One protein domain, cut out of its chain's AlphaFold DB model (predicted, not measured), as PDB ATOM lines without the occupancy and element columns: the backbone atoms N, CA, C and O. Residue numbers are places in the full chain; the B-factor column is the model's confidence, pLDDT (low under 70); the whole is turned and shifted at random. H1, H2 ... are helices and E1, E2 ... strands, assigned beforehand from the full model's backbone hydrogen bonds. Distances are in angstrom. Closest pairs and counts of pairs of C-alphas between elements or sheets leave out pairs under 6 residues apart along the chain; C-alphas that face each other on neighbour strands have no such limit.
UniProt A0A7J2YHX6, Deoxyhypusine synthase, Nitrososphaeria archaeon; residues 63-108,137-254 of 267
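AT A GLANCE: This is residues 63 to 108 and 137 to 254 of the 267 residues of the protein "Deoxyhypusine synthase" of Nitrososphaeria archaeon (UniProt A0A7J2YHX6). A small sheet of three parallel strands makes one end of the domain, with H8 packed over E1, while H3 and H6 cross at the other end. Between these ends lie H2, H4 and H5, and H1 and H7 only graze the sheet. The printed part has 164 residues with eight named helices and three named strands, in the order E1 H1 E2 H2 H3 H4 H5 H6 H7 E3 H8; the sheet's order is E2 E1 E3, and the class is mostly helix. The whole is compact, with a radius of gyration of the C-alphas of 15.1 A, and spans 46 by 34 by 26 A.

HOW THE PARTS SIT: Begin at E1, residues 63 to 65, the inner strand, with E2, residues 89 to 92, and E3, residues 236 to 241, as edge strands. For E1 and E2, look at N 63 and O 89, 2.8 A apart; for E1 and E3, at N 241 and O 64, 2.9 A apart. Residues 90 to 91 of E2 also pair, parallel, with residues 188 to 189. H8, residues 244 to 251, is over E1 at a height of 7.8 A over the sheet and runs along the strands. H1, residues 75 to 83, and H7, residues 219 to 232, only graze the sheet. E1, H1 and E2 form a strand-helix-strand unit, two parallel neighbour strands with a helix between, and its crossover is right-handed. H1 touches H5, residues 177 to 184, at a shallow tilt of 10 degrees, the same way; their closest C-alphas, of Asn 79 and Phe 177, are 5.9 A apart. H5 touches H4, residues 160 to 170, about perpendicular at 88 degrees, the closest C-alphas being those of Gly 168 and Gly 179, 3.9 A apart. H3, residues 137 to 153, touches H6, residues 197 to 208, at a steep tilt of 57 degrees, the same way, with the C-alphas of Gln 143 and Ala 201 closest at 5.4 A. H2, residues 94 to 104, touches H3 with the C-alphas of Val 102 and Gly 138 closest at 5.3 A. In H1 to H6 and H8 every O i to N i+4 pair is within hydrogen-bond range; in H7, 9 of 10 are.

IN THESE COORDINATES: Find C-alpha 63, where E1 begins, at (42.774, -32.820, -1.349). H3 runs 25.1 A from C-alpha 137 at (15.019, -33.950, 10.337), H7 20.7 A, and H6 and E3 16.7 A each. H8 ends at C-alpha 251, at (44.057, -38.223, -10.887).

THE WHOLE: The C-alphas farthest apart, of His 210 and Lys 234, are 46.7 A apart. Residues 109 to 136 are not printed, and C-alphas 108 and 137 are 11.1 A apart across this cut. The link H5 to H6, residues 185 to 196, is long. The mean pLDDT of the printed part is 95.5; look for low confidence at residues 211 to 213.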
ATOM      1  N   LEU A  63      43.291 -31.828  -2.287       98.56
ATOM      2  CA  LEU A  63      42.774 -32.820  -1.349       98.56
ATOM      3  C   LEU A  63      41.568 -33.522  -1.967       98.56
ATOM      4  O   LEU A  63      40.590 -32.866  -2.315       98.56
ATOM      5  N   THR A  64      41.606 -34.848  -2.064       98.31
ATOM      6  CA  THR A  64      40.424 -35.644  -2.410       98.31
ATOM      7  C   THR A  64      39.821 -36.252  -1.150       98.31
ATOM      8  O   THR A  64      40.535 -36.825  -0.326       98.31
ATOM      9  N   LEU A  65      38.507 -36.099  -0.986       97.38
ATOM     10  CA  LEU A  65      37.766 -36.475   0.211       97.38
ATOM     11  C   LEU A  65      36.584 -37.372  -0.162       97.38
ATOM     12  O   LEU A  65      35.533 -36.907  -0.609       97.38
ATOM     13  N   ALA A  66      36.768 -38.675   0.013       95.38
ATOM     14  CA  ALA A  66      35.728 -39.679  -0.155       95.38
ATOM     15  C   ALA A  66      35.390 -40.366   1.174       95.38
ATOM     16  O   ALA A  66      36.074 -40.185   2.176       95.38
ATOM     17  N   GLY A  67      34.331 -41.179   1.168       91.19
ATOM     18  CA  GLY A  67      33.782 -41.769   2.389       91.19
ATOM     19  C   GLY A  67      33.037 -40.743   3.247       91.19
ATOM     20  O   GLY A  67      32.832 -39.603   2.831       91.19
ATOM     21  N   ALA A  68      32.627 -41.165   4.439       92.12
ATOM     22  CA  ALA A  68      31.863 -40.364   5.390       92.12
ATOM     23  C   ALA A  68      32.794 -39.627   6.372       92.12
ATOM     24  O   ALA A  68      32.741 -39.853   7.576       92.12
ATOM     25  N   MET A  69      33.677 -38.765   5.862       96.31
ATOM     26  CA  MET A  69      34.703 -38.105   6.683       96.31
ATOM     27  C   MET A  69      34.118 -37.043   7.615       96.31
ATOM     28  O   MET A  69      34.604 -36.898   8.736       96.31
ATOM     29  N   ILE A  70      33.075 -36.328   7.180       96.81
ATOM     30  CA  ILE A  70      32.359 -35.391   8.055       96.81
ATOM     31  C   ILE A  70      31.647 -36.147   9.191       96.81
ATOM     32  O   ILE A  70      32.036 -35.915  10.334       96.81
ATOM     33  N   PRO A  71      30.790 -37.159   8.920       96.31
ATOM     34  CA  PRO A  71      30.219 -38.007   9.974       96.31
ATOM     35  C   PRO A  71      31.256 -38.672  10.892       96.31
ATOM     36  O   PRO A  71      31.001 -38.870  12.075       96.31
ATOM     37  N   ALA A  72      32.442 -39.003  10.370       96.19
ATOM     38  CA  ALA A  72      33.544 -39.578  11.144       96.19
ATOM     39  C   ALA A  72      34.293 -38.558  12.030       96.19
ATOM     40  O   ALA A  72      35.300 -38.904  12.652       96.19
ATOM     41  N   GLY A  73      33.853 -37.298  12.079       96.38
ATOM     42  CA  GLY A  73      34.420 -36.259  12.940       96.38
ATOM     43  C   GLY A  73      35.682 -35.586  12.393       96.38
ATOM     44  O   GLY A  73      36.425 -34.960  13.147       96.38
ATOM     45  N   MET A  74      35.963 -35.690  11.089       96.88
ATOM     46  CA  MET A  74      37.203 -35.157  10.494       96.88
ATOM     47  C   MET A  74      37.095 -33.695  10.039       96.88
ATOM     48  O   MET A  74      38.090 -33.113   9.598       96.88
ATOM     49  N   LYS A  75      35.922 -33.067  10.198       96.69
ATOM     50  CA  LYS A  75      35.668 -31.657   9.850       96.69
ATOM     51  C   LYS A  75      36.685 -30.699  10.479       96.69
ATOM     52  O   LYS A  75      37.211 -29.820   9.802       96.69
ATOM     53  N   GLY A  76      37.030 -30.907  11.752       96.88
ATOM     54  CA  GLY A  76      38.009 -30.072  12.459       96.88
ATOM     55  C   GLY A  76      39.405 -30.108  11.827       96.88
ATOM     56  O   GLY A  76      40.044 -29.066  11.682       96.88
ATOM     57  N   VAL A  77      39.854 -31.286  11.378       96.81
ATOM     58  CA  VAL A  77      41.136 -31.443  10.672       96.81
ATOM     59  C   VAL A  77      41.094 -30.698   9.342       96.81
ATOM     60  O   VAL A  77      42.007 -29.932   9.041       96.81
ATOM     61  N   LEU A  78      40.011 -30.860   8.578       97.12
ATOM     62  CA  LEU A  78      39.820 -30.178   7.298       97.12
ATOM     63  C   LEU A  78      39.838 -28.648   7.453       97.12
ATOM     64  O   LEU A  78      40.518 -27.953   6.696       97.12
ATOM     65  N   ASN A  79      39.159 -28.133   8.480       97.69
ATOM     66  CA  ASN A  79      39.129 -26.708   8.799       97.69
ATOM     67  C   ASN A  79      40.527 -26.162   9.116       97.69
ATOM     68  O   ASN A  79      40.913 -25.111   8.600       97.69
ATOM     69  N   GLU A  80      41.315 -26.875   9.923       98.06
ATOM     70  CA  GLU A  80      42.688 -26.468  10.232       98.06
ATOM     71  C   GLU A  80      43.612 -26.554   9.014       98.06
ATOM     72  O   GLU A  80      44.423 -25.649   8.810       98.06
ATOM     73  N   MET A  81      43.459 -27.574   8.163       97.88
ATOM     74  CA  MET A  81      44.214 -27.677   6.909       97.88
ATOM     75  C   MET A  81      43.952 -26.474   5.996       97.88
ATOM     76  O   MET A  81      44.901 -25.916   5.444       97.88
ATOM     77  N   MET A  82      42.700 -26.023   5.871       98.00
ATOM     78  CA  MET A  82      42.370 -24.830   5.084       98.00
ATOM     79  C   MET A  82      42.922 -23.545   5.716       98.00
ATOM     80  O   MET A  82      43.605 -22.775   5.042       98.00
ATOM     81  N   LYS A  83      42.704 -23.320   7.022       98.06
ATOM     82  CA  LYS A  83      43.189 -22.112   7.727       98.06
ATOM     83  C   LYS A  83      44.707 -21.964   7.664       98.06
ATOM     84  O   LYS A  83      45.225 -20.859   7.521       98.06
ATOM     85  N   ARG A  84      45.424 -23.085   7.755       97.44
ATOM     86  CA  ARG A  84      46.892 -23.144   7.686       97.44
ATOM     87  C   ARG A  84      47.415 -23.178   6.253       97.44
ATOM     88  O   ARG A  84      48.626 -23.245   6.061       97.44
ATOM     89  N   LYS A  85      46.525 -23.105   5.255       96.25
ATOM     90  CA  LYS A  85      46.850 -23.163   3.826       96.25
ATOM     91  C   LYS A  85      47.655 -24.413   3.462       96.25
ATOM     92  O   LYS A  85      48.556 -24.333   2.626       96.25
ATOM     93  N   MET A  86      47.343 -25.538   4.107       97.44
ATOM     94  CA  MET A  86      47.921 -26.848   3.800       97.44
ATOM     95  C   MET A  86      47.286 -27.484   2.563       97.44
ATOM     96  O   MET A  86      47.893 -28.362   1.954       97.44
ATOM     97  N   VAL A  87      46.071 -27.050   2.217       98.06
ATOM     98  CA  VAL A  87      45.318 -27.457   1.026       98.06
ATOM     99  C   VAL A  87      44.835 -26.218   0.288       98.06
ATOM    100  O   VAL A  87      44.464 -25.227   0.919       98.06
ATOM    101  N   ASP A  88      44.835 -26.284  -1.041       98.38
ATOM    102  CA  ASP A  88      44.443 -25.178  -1.919       98.38
ATOM    103  C   ASP A  88      43.187 -25.507  -2.737       98.38
ATOM    104  O   ASP A  88      42.484 -24.597  -3.162       98.38
ATOM    105  N   VAL A  89      42.888 -26.792  -2.964       98.75
ATOM    106  CA  VAL A  89      41.703 -27.262  -3.703       98.75
ATOM    107  C   VAL A  89      41.145 -28.509  -3.030       98.75
ATOM    108  O   VAL A  89      41.907 -29.418  -2.705       98.75
ATOM    109  N   ILE A  90      39.825 -28.593  -2.869       98.81
ATOM    110  CA  ILE A  90      39.146 -29.780  -2.336       98.81
ATOM    111  C   ILE A  90      38.294 -30.410  -3.439       98.81
ATOM    112  O   ILE A  90      37.556 -29.726  -4.140       98.81
ATOM    113  N   ILE A  91      38.372 -31.729  -3.577       98.69
ATOM    114  CA  ILE A  91      37.487 -32.539  -4.413       98.69
ATOM    115  C   ILE A  91      36.770 -33.496  -3.468       98.69
ATOM    116  O   ILE A  91      37.409 -34.346  -2.856       98.69
ATOM    117  N   SER A  92      35.459 -33.361  -3.325       98.38
ATOM    118  CA  SER A  92      34.666 -34.084  -2.332       98.38
ATOM    119  C   SER A  92      33.569 -34.927  -2.980       98.38
ATOM    120  O   SER A  92      33.166 -34.683  -4.117       98.38
ATOM    121  N   THR A  93      33.067 -35.927  -2.257       98.12
ATOM    122  CA  THR A  93      31.735 -36.493  -2.518       98.12
ATOM    123  C   THR A  93      30.641 -35.527  -2.068       98.12
ATOM    124  O   THR A  93      30.863 -34.710  -1.166       98.12
ATOM    125  N   GLY A  94      29.444 -35.668  -2.648       97.50
ATOM    126  CA  GLY A  94      28.271 -34.901  -2.228       97.50
ATOM    127  C   GLY A  94      27.867 -35.229  -0.791       97.50
ATOM    128  O   GLY A  94      27.556 -34.320  -0.039       97.50
ATOM    129  N   ALA A  95      28.035 -36.486  -0.359       96.50
ATOM    130  CA  ALA A  95      27.778 -36.910   1.021       96.50
ATOM    131  C   ALA A  95      28.524 -36.070   2.077       96.50
ATOM    132  O   ALA A  95      27.929 -35.658   3.068       96.50
ATOM    133  N   ASN A  96      29.814 -35.768   1.878       98.00
ATOM    134  CA  ASN A  96      30.544 -34.921   2.830       98.00
ATOM    135  C   ASN A  96      29.989 -33.488   2.851       98.00
ATOM    136  O   ASN A  96      29.882 -32.908   3.923       98.00
ATOM    137  N   VAL A  97      29.602 -32.933   1.695       98.38
ATOM    138  CA  VAL A  97      28.988 -31.595   1.623       98.38
ATOM    139  C   VAL A  97      27.625 -31.589   2.319       98.38
ATOM    140  O   VAL A  97      27.379 -30.720   3.148       98.38
ATOM    141  N   THR A  98      26.776 -32.582   2.048       98.12
ATOM    142  CA  THR A  98      25.479 -32.766   2.711       98.12
ATOM    143  C   THR A  98      25.639 -32.818   4.225       98.12
ATOM    144  O   THR A  98      25.005 -32.048   4.941       98.12
ATOM    145  N   HIS A  99      26.502 -33.699   4.737       98.06
ATOM    146  CA  HIS A  99      26.663 -33.857   6.179       98.06
ATOM    147  C   HIS A  99      27.256 -32.619   6.849       98.06
ATOM    148  O   HIS A  99      26.884 -32.319   7.979       98.06
ATOM    149  N   ASP A 100      28.109 -31.867   6.154       98.25
ATOM    150  CA  ASP A 100      28.589 -30.579   6.649       98.25
ATOM    151  C   ASP A 100      27.457 -29.559   6.783       98.25
ATOM    152  O   ASP A 100      27.364 -28.870   7.799       98.25
ATOM    153  N   VAL A 101      26.551 -29.502   5.800       98.19
ATOM    154  CA  VAL A 101      25.359 -28.649   5.879       98.19
ATOM    155  C   VAL A 101      24.497 -29.075   7.066       98.19
ATOM    156  O   VAL A 101      24.197 -28.237   7.912       98.19
ATOM    157  N   VAL A 102      24.165 -30.363   7.176       97.94
ATOM    158  CA  VAL A 102      23.342 -30.922   8.264       97.94
ATOM    159  C   VAL A 102      23.924 -30.583   9.645       97.94
ATOM    160  O   VAL A 102      23.228 -29.992  10.477       97.94
ATOM    161  N   GLU A 103      25.213 -30.854   9.874       97.38
ATOM    162  CA  GLU A 103      25.880 -30.519  11.139       97.38
ATOM    163  C   GLU A 103      25.851 -29.010  11.418       97.38
ATOM    164  O   GLU A 103      25.563 -28.585  12.539       97.38
ATOM    165  N   SER A 104      26.098 -28.179  10.400       97.31
ATOM    166  CA  SER A 104      26.112 -26.715  10.537       97.31
ATOM    167  C   SER A 104      24.739 -26.109  10.871       97.31
ATOM    168  O   SER A 104      24.646 -24.969  11.351       97.31
ATOM    169  N   LEU A 105      23.664 -26.862  10.624       97.12
ATOM    170  CA  LEU A 105      22.288 -26.512  10.973       97.12
ATOM    171  C   LEU A 105      21.899 -26.962  12.390       97.12
ATOM    172  O   LEU A 105      20.789 -26.666  12.826       97.12
ATOM    173  N   GLY A 106      22.817 -27.593  13.129       96.44
ATOM    174  CA  GLY A 106      22.606 -28.016  14.514       96.44
ATOM    175  C   GLY A 106      22.135 -29.461  14.665       96.44
ATOM    176  O   GLY A 106      21.675 -29.823  15.746       96.44
ATOM    177  N   PHE A 107      22.260 -30.280  13.618       97.19
ATOM    178  CA  PHE A 107      21.956 -31.710  13.652       97.19
ATOM    179  C   PHE A 107      23.266 -32.505  13.673       97.19
ATOM    180  O   PHE A 107      23.821 -32.791  12.612       97.19
ATOM    181  N   PRO A 108      23.819 -32.821  14.856       96.50
ATOM    182  CA  PRO A 108      25.081 -33.536  14.941       96.50
ATOM    183  C   PRO A 108      24.903 -35.014  14.589       96.50
ATOM    184  O   PRO A 108      23.818 -35.588  14.717       96.50
ATOM    185  N   ASP A 137      15.340 -35.387  10.327       95.88
ATOM    186  CA  ASP A 137      15.019 -33.950  10.337       95.88
ATOM    187  C   ASP A 137      16.149 -33.050   9.817       95.88
ATOM    188  O   ASP A 137      15.888 -32.003   9.216       95.88
ATOM    189  N   GLY A 138      17.404 -33.471   9.995       96.50
ATOM    190  CA  GLY A 138      18.558 -32.747   9.476       96.50
ATOM    191  C   GLY A 138      18.558 -32.641   7.952       96.50
ATOM    192  O   GLY A 138      18.867 -31.574   7.419       96.50
ATOM    193  N   PHE A 139      18.150 -33.700   7.246       96.94
ATOM    194  CA  PHE A 139      18.078 -33.713   5.782       96.94
ATOM    195  C   PHE A 139      16.942 -32.837   5.255       96.94
ATOM    196  O   PHE A 139      17.112 -32.132   4.266       96.94
ATOM    197  N   TRP A 140      15.804 -32.783   5.954       96.19
ATOM    198  CA  TRP A 140      14.725 -31.861   5.590       96.19
ATOM    199  C   TRP A 140      15.174 -30.396   5.680       96.19
ATOM    200  O   TRP A 140      14.852 -29.593   4.802       96.19
ATOM    201  N   LYS A 141      15.965 -30.048   6.704       97.25
ATOM    202  CA  LYS A 141      16.547 -28.704   6.857       97.25
ATOM    203  C   LYS A 141      17.656 -28.400   5.864       97.25
ATOM    204  O   LYS A 141      17.738 -27.274   5.379       97.25
ATOM    205  N   GLU A 142      18.473 -29.387   5.531       97.69
ATOM    206  CA  GLU A 142      19.457 -29.278   4.457       97.69
ATOM    207  C   GLU A 142      18.777 -28.986   3.111       97.69
ATOM    208  O   GLU A 142      19.149 -28.023   2.435       97.69
ATOM    209  N   GLN A 143      17.695 -29.703   2.797       97.56
ATOM    210  CA  GLN A 143      16.933 -29.521   1.566       97.56
ATOM    211  C   GLN A 143      16.393 -28.086   1.435       97.56
ATOM    212  O   GLN A 143      16.481 -27.492   0.362       97.56
ATOM    213  N   GLU A 144      15.864 -27.496   2.516       97.38
ATOM    214  CA  GLU A 144      15.405 -26.094   2.532       97.38
ATOM    215  C   GLU A 144      16.526 -25.120   2.110       97.38
ATOM    216  O   GLU A 144      16.291 -24.187   1.335       97.38
ATOM    217  N   VAL A 145      17.760 -25.343   2.578       97.88
ATOM    218  CA  VAL A 145      18.926 -24.513   2.227       97.88
ATOM    219  C   VAL A 145      19.333 -24.724   0.769       97.88
ATOM    220  O   VAL A 145      19.562 -23.745   0.055       97.88
ATOM    221  N   VAL A 146      19.390 -25.974   0.305       97.38
ATOM    222  CA  VAL A 146      19.753 -26.314  -1.081       97.38
ATOM    223  C   VAL A 146      18.784 -25.688  -2.079       97.38
ATOM    224  O   VAL A 146      19.221 -25.037  -3.031       97.38
ATOM    225  N   LEU A 147      17.476 -25.818  -1.838       95.88
ATOM    226  CA  LEU A 147      16.439 -25.240  -2.696       95.88
ATOM    227  C   LEU A 147      16.554 -23.713  -2.755       95.88
ATOM    228  O   LEU A 147      16.551 -23.137  -3.842       95.88
ATOM    229  N   LYS A 148      16.771 -23.053  -1.611       95.94
ATOM    230  CA  LYS A 148      16.990 -21.599  -1.545       95.94
ATOM    231  C   LYS A 148      18.203 -21.147  -2.370       95.94
ATOM    232  O   LYS A 148      18.179 -20.076  -2.982       95.94
ATOM    233  N   VAL A 149      19.286 -21.927  -2.372       96.38
ATOM    234  CA  VAL A 149      20.481 -21.640  -3.182       96.38
ATOM    235  C   VAL A 149      20.184 -21.829  -4.669       96.38
ATOM    236  O   VAL A 149      20.513 -20.946  -5.464       96.38
ATOM    237  N   ALA A 150      19.521 -22.925  -5.046       94.50
ATOM    238  CA  ALA A 150      19.128 -23.193  -6.428       94.50
ATOM    239  C   ALA A 150      18.216 -22.087  -6.990       94.50
ATOM    240  O   ALA A 150      18.469 -21.569  -8.079       94.50
ATOM    241  N   GLU A 151      17.221 -21.643  -6.216       93.31
ATOM    242  CA  GLU A 151      16.344 -20.520  -6.570       93.31
ATOM    243  C   GLU A 151      17.114 -19.220  -6.805       93.31
ATOM    244  O   GLU A 151      16.835 -18.491  -7.759       93.31
ATOM    245  N   ARG A 152      18.103 -18.925  -5.954       93.69
ATOM    246  CA  ARG A 152      18.925 -17.716  -6.078       93.69
ATOM    247  C   ARG A 152      19.805 -17.732  -7.321       93.69
ATOM    248  O   ARG A 152      20.001 -16.686  -7.941       93.69
ATOM    249  N   ILE A 153      20.377 -18.888  -7.655       93.25
ATOM    250  CA  ILE A 153      21.171 -19.046  -8.877       93.25
ATOM    251  C   ILE A 153      20.265 -18.864 -10.103       93.25
ATOM    252  O   ILE A 153      20.673 -18.213 -11.071       93.25
ATOM    253  N   GLY A 154      19.030 -19.366 -10.021       89.31
ATOM    254  CA  GLY A 154      18.020 -19.261 -11.068       89.31
ATOM    255  C   GLY A 154      18.379 -20.107 -12.287       89.31
ATOM    256  O   GLY A 154      19.061 -21.124 -12.173       89.31
ATOM    257  N   ASP A 155      17.967 -19.663 -13.474       87.69
ATOM    258  CA  ASP A 155      18.110 -20.412 -14.736       87.69
ATOM    259  C   ASP A 155      19.532 -20.357 -15.331       87.69
ATOM    260  O   ASP A 155      19.737 -20.349 -16.545       87.69
ATOM    261  N   LYS A 156      20.552 -20.268 -14.471       87.88
ATOM    262  CA  LYS A 156      21.958 -20.243 -14.877       87.88
ATOM    263  C   LYS A 156      22.533 -21.655 -14.911       87.88
ATOM    264  O   LYS A 156      22.242 -22.491 -14.059       87.88
ATOM    265  N   VAL A 157      23.438 -21.869 -15.863       92.06
ATOM    266  CA  VAL A 157      24.343 -23.019 -15.865       92.06
ATOM    267  C   VAL A 157      25.533 -22.690 -14.969       92.06
ATOM    268  O   VAL A 157      26.251 -21.716 -15.219       92.06
ATOM    269  N   CYS A 158      25.747 -23.497 -13.937       94.31
ATOM    270  CA  CYS A 158      26.863 -23.360 -13.008       94.31
ATOM    271  C   CYS A 158      27.643 -24.674 -12.891       94.31
ATOM    272  O   CYS A 158      27.146 -25.733 -13.261       94.31
ATOM    273  N   SER A 159      28.886 -24.614 -12.428       97.50
ATOM    274  CA  SER A 159      29.660 -25.812 -12.077       97.50
ATOM    275  C   SER A 159      29.300 -26.305 -10.664       97.50
ATOM    276  O   SER A 159      28.659 -25.574  -9.899       97.50
ATOM    277  N   SER A 160      29.711 -27.518 -10.268       98.12
ATOM    278  CA  SER A 160      29.507 -27.955  -8.875       98.12
ATOM    279  C   SER A 160      30.286 -27.064  -7.908       98.12
ATOM    280  O   SER A 160      29.781 -26.743  -6.832       98.12
ATOM    281  N   ARG A 161      31.467 -26.577  -8.317       98.38
ATOM    282  CA  ARG A 161      32.251 -25.607  -7.540       98.38
ATOM    283  C   ARG A 161      31.492 -24.310  -7.301       98.38
ATOM    284  O   ARG A 161      31.521 -23.779  -6.193       98.38
ATOM    285  N   GLU A 162      30.838 -23.773  -8.325       98.06
ATOM    286  CA  GLU A 162      30.048 -22.545  -8.193       98.06
ATOM    287  C   GLU A 162      28.841 -22.752  -7.286       98.06
ATOM    288  O   GLU A 162      28.607 -21.938  -6.395       98.06
ATOM    289  N   PHE A 163      28.125 -23.862  -7.460       98.31
ATOM    290  CA  PHE A 163      27.005 -24.208  -6.595       98.31
ATOM    291  C   PHE A 163      27.438 -24.341  -5.127       98.31
ATOM    292  O   PHE A 163      26.848 -23.713  -4.249       98.31
ATOM    293  N   ILE A 164      28.509 -25.096  -4.851       98.50
ATOM    294  CA  ILE A 164      29.030 -25.287  -3.490       98.50
ATOM    295  C   ILE A 164      29.555 -23.971  -2.909       98.50
ATOM    296  O   ILE A 164      29.422 -23.736  -1.712       98.50
ATOM    297  N   TYR A 165      30.102 -23.076  -3.733       98.50
ATOM    298  CA  TYR A 165      30.484 -21.741  -3.283       98.50
ATOM    299  C   TYR A 165      29.267 -20.910  -2.845       98.50
ATOM    300  O   TYR A 165      29.302 -20.282  -1.786       98.50
ATOM    301  N   GLU A 166      28.176 -20.914  -3.619       98.19
ATOM    302  CA  GLU A 166      26.921 -20.256  -3.229       98.19
ATOM    303  C   GLU A 166      26.321 -20.872  -1.957       98.19
ATOM    304  O   GLU A 166      25.891 -20.131  -1.070       98.19
ATOM    305  N   LEU A 167      26.379 -22.198  -1.822       98.31
ATOM    306  CA  LEU A 167      25.983 -22.917  -0.612       98.31
ATOM    307  C   LEU A 167      26.845 -22.520   0.595       98.31
ATOM    308  O   LEU A 167      26.318 -22.171   1.646       98.31
ATOM    309  N   GLY A 168      28.167 -22.472   0.437       98.12
ATOM    310  CA  GLY A 168      29.086 -22.027   1.482       98.12
ATOM    311  C   GLY A 168      28.825 -20.584   1.924       98.12
ATOM    312  O   GLY A 168      28.943 -20.268   3.106       98.12
ATOM    313  N   LYS A 169      28.379 -19.699   1.021       97.94
ATOM    314  CA  LYS A 169      27.958 -18.341   1.406       97.94
ATOM    315  C   LYS A 169      26.739 -18.333   2.329       97.94
ATOM    316  O   LYS A 169      26.704 -17.495   3.229       97.94
ATOM    317  N   GLU A 170      25.787 -19.251   2.151       97.19
ATOM    318  CA  GLU A 170      24.650 -19.410   3.075       97.19
ATOM    319  C   GLU A 170      25.071 -19.924   4.452       97.19
ATOM    320  O   GLU A 170      24.417 -19.619   5.452       97.19
ATOM    321  N   LEU A 171      26.166 -20.680   4.508       96.38
ATOM    322  CA  LEU A 171      26.690 -21.289   5.730       96.38
ATOM    323  C   LEU A 171      27.809 -20.470   6.389       96.38
ATOM    324  O   LEU A 171      28.450 -20.937   7.331       96.38
ATOM    325  N   ARG A 172      28.046 -19.232   5.936       89.44
ATOM    326  CA  ARG A 172      29.038 -18.334   6.545       89.44
ATOM    327  C   ARG A 172      28.784 -18.152   8.038       89.44
ATOM    328  O   ARG A 172      27.643 -18.021   8.477       89.44
ATOM    329  N   ASN A 173      29.873 -18.084   8.803       88.88
ATOM    330  CA  ASN A 173      29.880 -17.977  10.266       88.88
ATOM    331  C   ASN A 173      29.260 -19.175  11.014       88.88
ATOM    332  O   ASN A 173      29.088 -19.102  12.230       88.88
ATOM    333  N   ARG A 174      28.928 -20.271  10.320       93.75
ATOM    334  CA  ARG A 174      28.585 -21.555  10.945       93.75
ATOM    335  C   ARG A 174      29.823 -22.444  11.020       93.75
ATOM    336  O   ARG A 174      30.797 -22.230  10.300       93.75
ATOM    337  N   ASP A 175      29.766 -23.469  11.864       95.56
ATOM    338  CA  ASP A 175      30.772 -24.535  11.878       95.56
ATOM    339  C   ASP A 175      30.572 -25.478  10.677       95.56
ATOM    340  O   ASP A 175      29.985 -26.557  10.791       95.56
ATOM    341  N   SER A 176      31.012 -25.009   9.507       97.56
ATOM    342  CA  SER A 176      30.880 -25.663   8.203       97.56
ATOM    343  C   SER A 176      32.199 -25.569   7.441       97.56
ATOM    344  O   SER A 176      32.752 -24.474   7.282       97.56
ATOM    345  N   PHE A 177      32.696 -26.694   6.928       97.81
ATOM    346  CA  PHE A 177      33.882 -26.697   6.079       97.81
ATOM    347  C   PHE A 177      33.607 -26.023   4.732       97.81
ATOM    348  O   PHE A 177      34.487 -25.316   4.246       97.81
ATOM    349  N   VAL A 178      32.417 -26.176   4.130       98.06
ATOM    350  CA  VAL A 178      32.112 -25.469   2.869       98.06
ATOM    351  C   VAL A 178      31.875 -23.979   3.094       98.06
ATOM    352  O   VAL A 178      32.258 -23.164   2.252       98.06
ATOM    353  N   GLY A 179      31.324 -23.604   4.252       98.25
ATOM    354  CA  GLY A 179      31.228 -22.215   4.692       98.25
ATOM    355  C   GLY A 179      32.605 -21.570   4.839       98.25
ATOM    356  O   GLY A 179      32.866 -20.519   4.250       98.25
ATOM    357  N   LEU A 180      33.516 -22.245   5.544       98.44
ATOM    358  CA  LEU A 180      34.901 -21.807   5.706       98.44
ATOM    359  C   LEU A 180      35.659 -21.777   4.369       98.44
ATOM    360  O   LEU A 180      36.403 -20.835   4.104       98.44
ATOM    361  N   ALA A 181      35.454 -22.768   3.500       98.44
ATOM    362  CA  ALA A 181      36.064 -22.802   2.174       98.44
ATOM    363  C   ALA A 181      35.637 -21.589   1.329       98.44
ATOM    364  O   ALA A 181      36.480 -20.937   0.710       98.44
ATOM    365  N   ALA A 182      34.351 -21.221   1.364       98.31
ATOM    366  CA  ALA A 182      33.837 -20.037   0.678       98.31
ATOM    367  C   ALA A 182      34.364 -18.712   1.263       98.31
ATOM    368  O   ALA A 182      34.498 -17.732   0.525       98.31
ATOM    369  N   GLU A 183      34.657 -18.660   2.565       97.69
ATOM    370  CA  GLU A 183      35.288 -17.507   3.221       97.69
ATOM    371  C   GLU A 183      36.763 -17.360   2.825       97.69
ATOM    372  O   GLU A 183      37.203 -16.273   2.456       97.69
ATOM    373  N   LEU A 184      37.513 -18.464   2.847       97.88
ATOM    374  CA  LEU A 184      38.945 -18.487   2.541       97.88
ATOM    375  C   LEU A 184      39.250 -18.495   1.036       97.88
ATOM    376  O   LEU A 184      40.408 -18.350   0.645       97.88
ATOM    377  N   GLY A 185      38.233 -18.667   0.188       97.62
ATOM    378  CA  GLY A 185      38.394 -18.768  -1.262       97.62
ATOM    379  C   GLY A 185      38.989 -20.102  -1.724       97.62
ATOM    380  O   GLY A 185      39.572 -20.158  -2.804       97.62
ATOM    381  N   VAL A 186      38.849 -21.165  -0.925       98.62
ATOM    382  CA  VAL A 186      39.269 -22.528  -1.285       98.62
ATOM    383  C   VAL A 186      38.166 -23.165  -2.145       98.62
ATOM    384  O   VAL A 186      37.056 -23.369  -1.651       98.62
ATOM    385  N   PRO A 187      38.408 -23.478  -3.431       98.56
ATOM    386  CA  PRO A 187      37.408 -24.115  -4.277       98.56
ATOM    387  C   PRO A 187      37.148 -25.564  -3.850       98.56
ATOM    388  O   PRO A 187      38.081 -26.352  -3.666       98.56
ATOM    389  N   VAL A 188      35.865 -25.919  -3.757       98.75
ATOM    390  CA  VAL A 188      35.388 -27.277  -3.471       98.75
ATOM    391  C   VAL A 188      34.647 -27.802  -4.695       98.75
ATOM    392  O   VAL A 188      33.626 -27.242  -5.071       98.75
ATOM    393  N   PHE A 189      35.145 -28.869  -5.312       98.75
ATOM    394  CA  PHE A 189      34.515 -29.548  -6.445       98.75
ATOM    395  C   PHE A 189      33.776 -30.803  -5.976       98.75
ATOM    396  O   PHE A 189      34.284 -31.536  -5.127       98.75
ATOM    397  N   CYS A 190      32.620 -31.095  -6.569       98.38
ATOM    398  CA  CYS A 190      31.876 -32.334  -6.353       98.38
ATOM    399  C   CYS A 190      31.376 -32.900  -7.696       98.38
ATOM    400  O   CYS A 190      30.240 -32.642  -8.099       98.38
ATOM    401  N   PRO A 191      32.196 -33.717  -8.381       96.38
ATOM    402  CA  PRO A 191      31.911 -34.165  -9.749       96.38
ATOM    403  C   PRO A 191      30.643 -35.014  -9.897       96.38
ATOM    404  O   PRO A 191      30.079 -35.096 -10.981       96.38
ATOM    405  N   ALA A 192      30.213 -35.667  -8.815       96.69
ATOM    406  CA  ALA A 192      29.005 -36.488  -8.754       96.69
ATOM    407  C   ALA A 192      28.024 -35.916  -7.716       96.69
ATOM    408  O   ALA A 192      27.593 -36.616  -6.807       96.69
ATOM    409  N   LEU A 193      27.712 -34.617  -7.804       96.38
ATOM    410  CA  LEU A 193      26.804 -33.964  -6.849       96.38
ATOM    411  C   LEU A 193      25.392 -34.569  -6.868       96.38
ATOM    412  O   LEU A 193      24.739 -34.635  -5.834       96.38
ATOM    413  N   ASN A 194      24.933 -35.056  -8.022       95.31
ATOM    414  CA  ASN A 194      23.629 -35.709  -8.155       95.31
ATOM    415  C   ASN A 194      23.509 -37.010  -7.334       95.31
ATOM    416  O   ASN A 194      22.396 -37.440  -7.063       95.31
ATOM    417  N   ASP A 195      24.633 -37.622  -6.950       95.69
ATOM    418  CA  ASP A 195      24.702 -38.806  -6.086       95.69
ATOM    419  C   ASP A 195      24.872 -38.383  -4.613       95.69
ATOM    420  O   ASP A 195      25.914 -38.592  -3.986       95.69
ATOM    421  N   SER A 196      23.882 -37.650  -4.090       96.31
ATOM    422  CA  SER A 196      23.813 -37.181  -2.694       96.31
ATOM    423  C   SER A 196      22.425 -36.636  -2.347       96.31
ATOM    424  O   SER A 196      21.618 -36.416  -3.252       96.31
ATOM    425  N   ASP A 197      22.158 -36.334  -1.071       97.00
ATOM    426  CA  ASP A 197      20.917 -35.653  -0.659       97.00
ATOM    427  C   ASP A 197      20.755 -34.270  -1.306       97.00
ATOM    428  O   ASP A 197      19.647 -33.909  -1.701       97.00
ATOM    429  N   ILE A 198      21.857 -33.550  -1.565       97.38
ATOM    430  CA  ILE A 198      21.826 -32.323  -2.383       97.38
ATOM    431  C   ILE A 198      21.260 -32.648  -3.773       97.38
ATOM    432  O   ILE A 198      20.418 -31.925  -4.301       97.38
ATOM    433  N   GLY A 199      21.698 -33.754  -4.375       96.62
ATOM    434  CA  GLY A 199      21.185 -34.246  -5.652       96.62
ATOM    435  C   GLY A 199      19.692 -34.592  -5.622       96.62
ATOM    436  O   GLY A 199      18.970 -34.283  -6.575       96.62
ATOM    437  N   ILE A 200      19.210 -35.174  -4.521       96.94
ATOM    438  CA  ILE A 200      17.785 -35.456  -4.288       96.94
ATOM    439  C   ILE A 200      16.992 -34.142  -4.209       96.94
ATOM    440  O   ILE A 200      15.998 -33.978  -4.924       96.94
ATOM    441  N   ALA A 201      17.465 -33.170  -3.427       96.38
ATOM    442  CA  ALA A 201      16.856 -31.848  -3.306       96.38
ATOM    443  C   ALA A 201      16.771 -31.120  -4.659       96.38
ATOM    444  O   ALA A 201      15.735 -30.563  -5.022       96.38
ATOM    445  N   LEU A 202      17.844 -31.166  -5.451       94.81
ATOM    446  CA  LEU A 202      17.877 -30.564  -6.785       94.81
ATOM    447  C   LEU A 202      16.974 -31.297  -7.788       94.81
ATOM    448  O   LEU A 202      16.425 -30.670  -8.692       94.81
ATOM    449  N   THR A 203      16.775 -32.606  -7.622       94.12
ATOM    450  CA  THR A 203      15.819 -33.382  -8.426       94.12
ATOM    451  C   THR A 203      14.383 -32.951  -8.130       94.12
ATOM    452  O   THR A 203      13.598 -32.765  -9.060       94.12
ATOM    453  N   LYS A 204      14.052 -32.709  -6.855       93.06
ATOM    454  CA  LYS A 204      12.776 -32.098  -6.467       93.06
ATOM    455  C   LYS A 204      12.609 -30.711  -7.095       93.06
ATOM    456  O   LYS A 204      11.592 -30.452  -7.724       93.06
ATOM    457  N   TYR A 205      13.633 -29.856  -7.013       91.75
ATOM    458  CA  TYR A 205      13.606 -28.538  -7.658       91.75
ATOM    459  C   TYR A 205      13.323 -28.622  -9.168       91.75
ATOM    460  O   TYR A 205      12.570 -27.823  -9.723       91.75
ATOM    461  N   TYR A 206      13.926 -29.604  -9.844       90.56
ATOM    462  CA  TYR A 206      13.720 -29.841 -11.271       90.56
ATOM    463  C   TYR A 206      12.275 -30.259 -11.599       90.56
ATOM    464  O   TYR A 206      11.698 -29.788 -12.586       90.56
ATOM    465  N   GLU A 207      11.682 -31.121 -10.771       91.19
ATOM    466  CA  GLU A 207      10.292 -31.570 -10.901       91.19
ATOM    467  C   GLU A 207       9.298 -30.413 -10.714       91.19
ATOM    468  O   GLU A 207       8.446 -30.204 -11.583       91.19
ATOM    469  N   GLU A 208       9.485 -29.583  -9.683       89.06
ATOM    470  CA  GLU A 208       8.621 -28.433  -9.373       89.06
ATOM    471  C   GLU A 208       8.635 -27.367 -10.487       89.06
ATOM    472  O   GLU A 208       7.692 -26.592 -10.657       89.06
ATOM    473  N   ARG A 209       9.696 -27.342 -11.305       84.81
ATOM    474  CA  ARG A 209       9.827 -26.475 -12.489       84.81
ATOM    475  C   ARG A 209       9.295 -27.113 -13.777       84.81
ATOM    476  O   ARG A 209       9.451 -26.532 -14.856       84.81
ATOM    477  N   HIS A 210       8.647 -28.275 -13.682       77.25
ATOM    478  CA  HIS A 210       8.103 -29.057 -14.795       77.25
ATOM    479  C   HIS A 210       9.137 -29.382 -15.887       77.25
ATOM    480  O   HIS A 210       8.807 -29.394 -17.073       77.25
ATOM    481  N   GLY A 211      10.400 -29.602 -15.505       68.88
ATOM    482  CA  GLY A 211      11.465 -29.974 -16.440       68.88
ATOM    483  C   GLY A 211      11.774 -28.938 -17.529       68.88
ATOM    484  O   GLY A 211      12.267 -29.302 -18.595       68.88
ATOM    485  N   LYS A 212      11.466 -27.654 -17.296       69.56
ATOM    486  CA  LYS A 212      11.893 -26.555 -18.179       69.56
ATOM    487  C   LYS A 212      13.407 -26.332 -18.062       69.56
ATOM    488  O   LYS A 212      13.995 -26.668 -17.035       69.56
ATOM    489  N   ASP A 213      14.021 -25.742 -19.094       65.00
ATOM    490  CA  ASP A 213      15.439 -25.342 -19.114       65.00
ATOM    491  C   ASP A 213      15.723 -24.295 -18.012       65.00
ATOM    492  O   ASP A 213      15.684 -23.093 -18.257       65.00
ATOM    493  N   GLY A 214      15.931 -24.765 -16.781       72.38
ATOM    494  CA  GLY A 214      16.192 -23.963 -15.584       72.38
ATOM    495  C   GLY A 214      17.607 -24.164 -15.037       72.38
ATOM    496  O   GLY A 214      18.543 -24.418 -15.796       72.38
ATOM    497  N   PHE A 215      17.760 -24.047 -13.713       86.69
ATOM    498  CA  PHE A 215      19.009 -24.307 -12.981       86.69
ATOM    499  C   PHE A 215      19.687 -25.603 -13.451       86.69
ATOM    500  O   PHE A 215      19.071 -26.672 -13.463       86.69
ATOM    501  N   ARG A 216      20.970 -25.516 -13.814       90.00
ATOM    502  CA  ARG A 216      21.754 -26.655 -14.305       90.00
ATOM    503  C   ARG A 216      23.146 -26.674 -13.707       90.00
ATOM    504  O   ARG A 216      23.804 -25.637 -13.610       90.00
ATOM    505  N   ILE A 217      23.606 -27.885 -13.413       93.94
ATOM    506  CA  ILE A 217      24.991 -28.156 -13.047       93.94
ATOM    507  C   ILE A 217      25.697 -28.777 -14.247       93.94
ATOM    508  O   ILE A 217      25.267 -29.809 -14.757       93.94
ATOM    509  N   ASP A 218      26.768 -28.132 -14.700       95.75
ATOM    510  CA  ASP A 218      27.607 -28.598 -15.798       95.75
ATOM    511  C   ASP A 218      28.894 -29.254 -15.256       95.75
ATOM    512  O   ASP A 218      29.818 -28.549 -14.833       95.75
ATOM    513  N   PRO A 219      29.001 -30.596 -15.297       95.81
ATOM    514  CA  PRO A 219      30.201 -31.303 -14.852       95.81
ATOM    515  C   PRO A 219      31.405 -31.106 -15.791       95.81
ATOM    516  O   PRO A 219      32.550 -31.302 -15.384       95.81
ATOM    517  N   ILE A 220      31.192 -30.700 -17.049       97.00
ATOM    518  CA  ILE A 220      32.289 -30.372 -17.969       97.00
ATOM    519  C   ILE A 220      32.917 -29.033 -17.583       97.00
ATOM    520  O   ILE A 220      34.139 -28.875 -17.673       97.00
ATOM    521  N   ARG A 221      32.120 -28.088 -17.073       97.00
ATOM    522  CA  ARG A 221      32.643 -26.832 -16.527       97.00
ATOM    523  C   ARG A 221      33.534 -27.062 -15.307       97.00
ATOM    524  O   ARG A 221      34.570 -26.409 -15.221       97.00
ATOM    525  N   ASP A 222      33.215 -28.025 -14.436       97.50
ATOM    526  CA  ASP A 222      34.125 -28.421 -13.346       97.50
ATOM    527  C   ASP A 222      35.494 -28.852 -13.895       97.50
ATOM    528  O   ASP A 222      36.526 -28.367 -13.426       97.50
ATOM    529  N   ASN A 223      35.510 -29.707 -14.931       97.75
ATOM    530  CA  ASN A 223      36.756 -30.177 -15.554       97.75
ATOM    531  C   ASN A 223      37.592 -29.013 -16.081       97.75
ATOM    532  O   ASN A 223      38.808 -28.990 -15.897       97.75
ATOM    533  N   TYR A 224      36.944 -28.050 -16.738       97.12
ATOM    534  CA  TYR A 224      37.622 -26.873 -17.257       97.12
ATOM    535  C   TYR A 224      38.197 -26.013 -16.127       97.12
ATOM    536  O   TYR A 224      39.373 -25.656 -16.165       97.12
ATOM    537  N   GLU A 225      37.406 -25.715 -15.097       97.81
ATOM    538  CA  GLU A 225      37.816 -24.868 -13.975       97.81
ATOM    539  C   GLU A 225      38.973 -25.472 -13.170       97.81
ATOM    540  O   GLU A 225      39.944 -24.771 -12.874       97.81
ATOM    541  N   ILE A 226      38.925 -26.771 -12.860       97.62
ATOM    542  CA  ILE A 226      40.008 -27.427 -12.118       97.62
ATOM    543  C   ILE A 226      41.286 -27.555 -12.959       97.62
ATOM    544  O   ILE A 226      42.392 -27.369 -12.444       97.62
ATOM    545  N   PHE A 227      41.149 -27.783 -14.269       96.94
ATOM    546  CA  PHE A 227      42.263 -27.752 -15.215       96.94
ATOM    547  C   PHE A 227      42.957 -26.386 -15.219       96.94
ATOM    548  O   PHE A 227      44.185 -26.335 -15.165       96.94
ATOM    549  N   GLN A 228      42.195 -25.282 -15.222       97.19
ATOM    550  CA  GLN A 228      42.760 -23.927 -15.176       97.19
ATOM    551  C   GLN A 228      43.617 -23.695 -13.924       97.19
ATOM    552  O   GLN A 228      44.620 -22.985 -14.001       97.19
ATOM    553  N   ILE A 229      43.237 -24.276 -12.780       97.31
ATOM    554  CA  ILE A 229      44.042 -24.215 -11.552       97.31
ATOM    555  C   ILE A 229      45.339 -25.008 -11.739       97.31
ATOM    556  O   ILE A 229      46.423 -24.496 -11.465       97.31
ATOM    557  N   PHE A 230      45.235 -26.234 -12.254       97.00
ATOM    558  CA  PHE A 230      46.370 -27.134 -12.439       97.00
ATOM    559  C   PHE A 230      47.445 -26.570 -13.374       97.00
ATOM    560  O   PHE A 230      48.617 -26.575 -13.014       97.00
ATOM    561  N   VAL A 231      47.079 -26.029 -14.541       95.56
ATOM    562  CA  VAL A 231      48.076 -25.520 -15.510       95.56
ATOM    563  C   VAL A 231      48.775 -24.237 -15.078       95.56
ATOM    564  O   VAL A 231      49.840 -23.915 -15.597       95.56
ATOM    565  N   LYS A 232      48.186 -23.488 -14.142       95.00
ATOM    566  CA  LYS A 232      48.810 -22.290 -13.564       95.00
ATOM    567  C   LYS A 232      49.784 -22.636 -12.436       95.00
ATOM    568  O   LYS A 232      50.596 -21.790 -12.062       95.00
ATOM    569  N   ALA A 233      49.707 -23.847 -11.886       94.81
ATOM    570  CA  ALA A 233      50.565 -24.294 -10.801       94.81
ATOM    571  C   ALA A 233      51.959 -24.677 -11.324       94.81
ATOM    572  O   ALA A 233      52.090 -25.451 -12.269       94.81
ATOM    573  N   LYS A 234      53.021 -24.176 -10.678       94.00
ATOM    574  CA  LYS A 234      54.408 -24.581 -10.989       94.00
ATOM    575  C   LYS A 234      54.704 -26.013 -10.546       94.00
ATOM    576  O   LYS A 234      55.371 -26.763 -11.250       94.00
ATOM    577  N   LYS A 235      54.204 -26.369  -9.362       96.38
ATOM    578  CA  LYS A 235      54.242 -27.707  -8.770       96.38
ATOM    579  C   LYS A 235      52.862 -28.041  -8.228       96.38
ATOM    580  O   LYS A 235      52.115 -27.145  -7.829       96.38
ATOM    581  N   THR A 236      52.543 -29.325  -8.179       97.25
ATOM    582  CA  THR A 236      51.286 -29.818  -7.621       97.25
ATOM    583  C   THR A 236      51.551 -30.951  -6.642       97.25
ATOM    584  O   THR A 236      52.500 -31.720  -6.796       97.25
ATOM    585  N   GLY A 237      50.723 -31.025  -5.608       97.50
ATOM    586  CA  GLY A 237      50.679 -32.126  -4.655       97.50
ATOM    587  C   GLY A 237      49.254 -32.646  -4.547       97.50
ATOM    588  O   GLY A 237      48.307 -31.889  -4.748       97.50
ATOM    589  N   ILE A 238      49.084 -33.931  -4.247       97.81
ATOM    590  CA  ILE A 238      47.758 -34.513  -4.031       97.81
ATOM    591  C   ILE A 238      47.740 -35.355  -2.757       97.81
ATOM    592  O   ILE A 238      48.596 -36.216  -2.557       97.81
ATOM    593  N   ILE A 239      46.748 -35.104  -1.909       98.00
ATOM    594  CA  ILE A 239      46.425 -35.894  -0.722       98.00
ATOM    595  C   ILE A 239      45.118 -36.619  -1.021       98.00
ATOM    596  O   ILE A 239      44.127 -35.990  -1.388       98.00
ATOM    597  N   ILE A 240      45.119 -37.946  -0.897       97.69
ATOM    598  CA  ILE A 240      43.971 -38.782  -1.249       97.69
ATOM    599  C   ILE A 240      43.436 -39.459   0.005       97.69
ATOM    600  O   ILE A 240      44.115 -40.301   0.593       97.69
ATOM    601  N   VAL A 241      42.206 -39.119   0.380       97.06
ATOM    602  CA  VAL A 241      41.479 -39.743   1.485       97.06
ATOM    603  C   VAL A 241      40.325 -40.559   0.911       97.06
ATOM    604  O   VAL A 241      39.354 -40.022   0.381       97.06
ATOM    605  N   GLY A 242      40.445 -41.884   1.011       93.81
ATOM    606  CA  GLY A 242      39.489 -42.824   0.428       93.81
ATOM    607  C   GLY A 242      39.691 -43.040  -1.078       93.81
ATOM    608  O   GLY A 242      40.798 -42.929  -1.607       93.81
ATOM    609  N   GLY A 243      38.618 -43.426  -1.770       93.31
ATOM    610  CA  GLY A 243      38.642 -43.799  -3.187       93.31
ATOM    611  C   GLY A 243      37.536 -43.133  -4.003       93.31
ATOM    612  O   GLY A 243      37.227 -41.961  -3.816       93.31
ATOM    613  N   GLY A 244      36.943 -43.888  -4.928       94.81
ATOM    614  CA  GLY A 244      35.770 -43.456  -5.687       94.81
ATOM    615  C   GLY A 244      36.005 -42.240  -6.588       94.81
ATOM    616  O   GLY A 244      37.107 -42.024  -7.105       94.81
ATOM    617  N   VAL A 245      34.937 -41.460  -6.779       96.69
ATOM    618  CA  VAL A 245      34.906 -40.319  -7.703       96.69
ATOM    619  C   VAL A 245      35.967 -39.267  -7.361       96.69
ATOM    620  O   VAL A 245      36.718 -38.932  -8.274       96.69
ATOM    621  N   PRO A 246      36.147 -38.799  -6.104       97.88
ATOM    622  CA  PRO A 246      37.149 -37.773  -5.808       97.88
ATOM    623  C   PRO A 246      38.579 -38.168  -6.180       97.88
ATOM    624  O   PRO A 246      39.308 -37.370  -6.768       97.88
ATOM    625  N   ARG A 247      38.978 -39.418  -5.893       97.75
ATOM    626  CA  ARG A 247      40.299 -39.941  -6.267       97.75
ATOM    627  C   ARG A 247      40.478 -39.948  -7.781       97.75
ATOM    628  O   ARG A 247      41.464 -39.400  -8.268       97.75
ATOM    629  N   ASN A 248      39.543 -40.558  -8.511       97.19
ATOM    630  CA  ASN A 248      39.643 -40.648  -9.968       97.19
ATOM    631  C   ASN A 248      39.645 -39.252 -10.609       97.19
ATOM    632  O   ASN A 248      40.466 -38.962 -11.475       97.19
ATOM    633  N   TYR A 249      38.781 -38.365 -10.114       97.62
ATOM    634  CA  TYR A 249      38.658 -36.995 -10.588       97.62
ATOM    635  C   TYR A 249      39.931 -36.167 -10.372       97.62
ATOM    636  O   TYR A 249      40.345 -35.440 -11.267       97.62
ATOM    637  N   GLY A 250      40.598 -36.311  -9.222       97.12
ATOM    638  CA  GLY A 250      41.896 -35.673  -8.984       97.12
ATOM    639  C   GLY A 250      43.010 -36.234  -9.873       97.12
ATOM    640  O   GLY A 250      43.844 -35.489 -10.383       97.12
ATOM    641  N   GLN A 251      43.016 -37.548 -10.105       96.56
ATOM    642  CA  GLN A 251      44.057 -38.223 -10.887       96.56
ATOM    643  C   GLN A 251      43.938 -38.015 -12.403       96.56
ATOM    644  O   GLN A 251      44.941 -38.144 -13.100       96.56
ATOM    645  N   GLN A 252      42.757 -37.672 -12.924       95.81
ATOM    646  CA  GLN A 252      42.583 -37.367 -14.350       95.81
ATOM    647  C   GLN A 252      43.023 -35.946 -14.737       95.81
ATOM    648  O   GLN A 252      43.187 -35.678 -15.924       95.81
ATOM    649  N   ILE A 253      43.232 -35.030 -13.782       96.44
ATOM    650  CA  ILE A 253      43.576 -33.629 -14.085       96.44
ATOM    651  C   ILE A 253      44.839 -33.517 -14.965       96.44
ATOM    652  O   ILE A 253      44.782 -32.802 -15.968       96.44
ATOM    653  N   PRO A 254      45.947 -34.243 -14.694       95.19
ATOM    654  CA  PRO A 254      47.114 -34.230 -15.578       95.19
ATOM    655  C   PRO A 254      46.811 -34.746 -16.992       95.19
ATOM    656  O   PRO A 254      47.381 -34.242 -17.955       95.19
TER     657      PRO A 254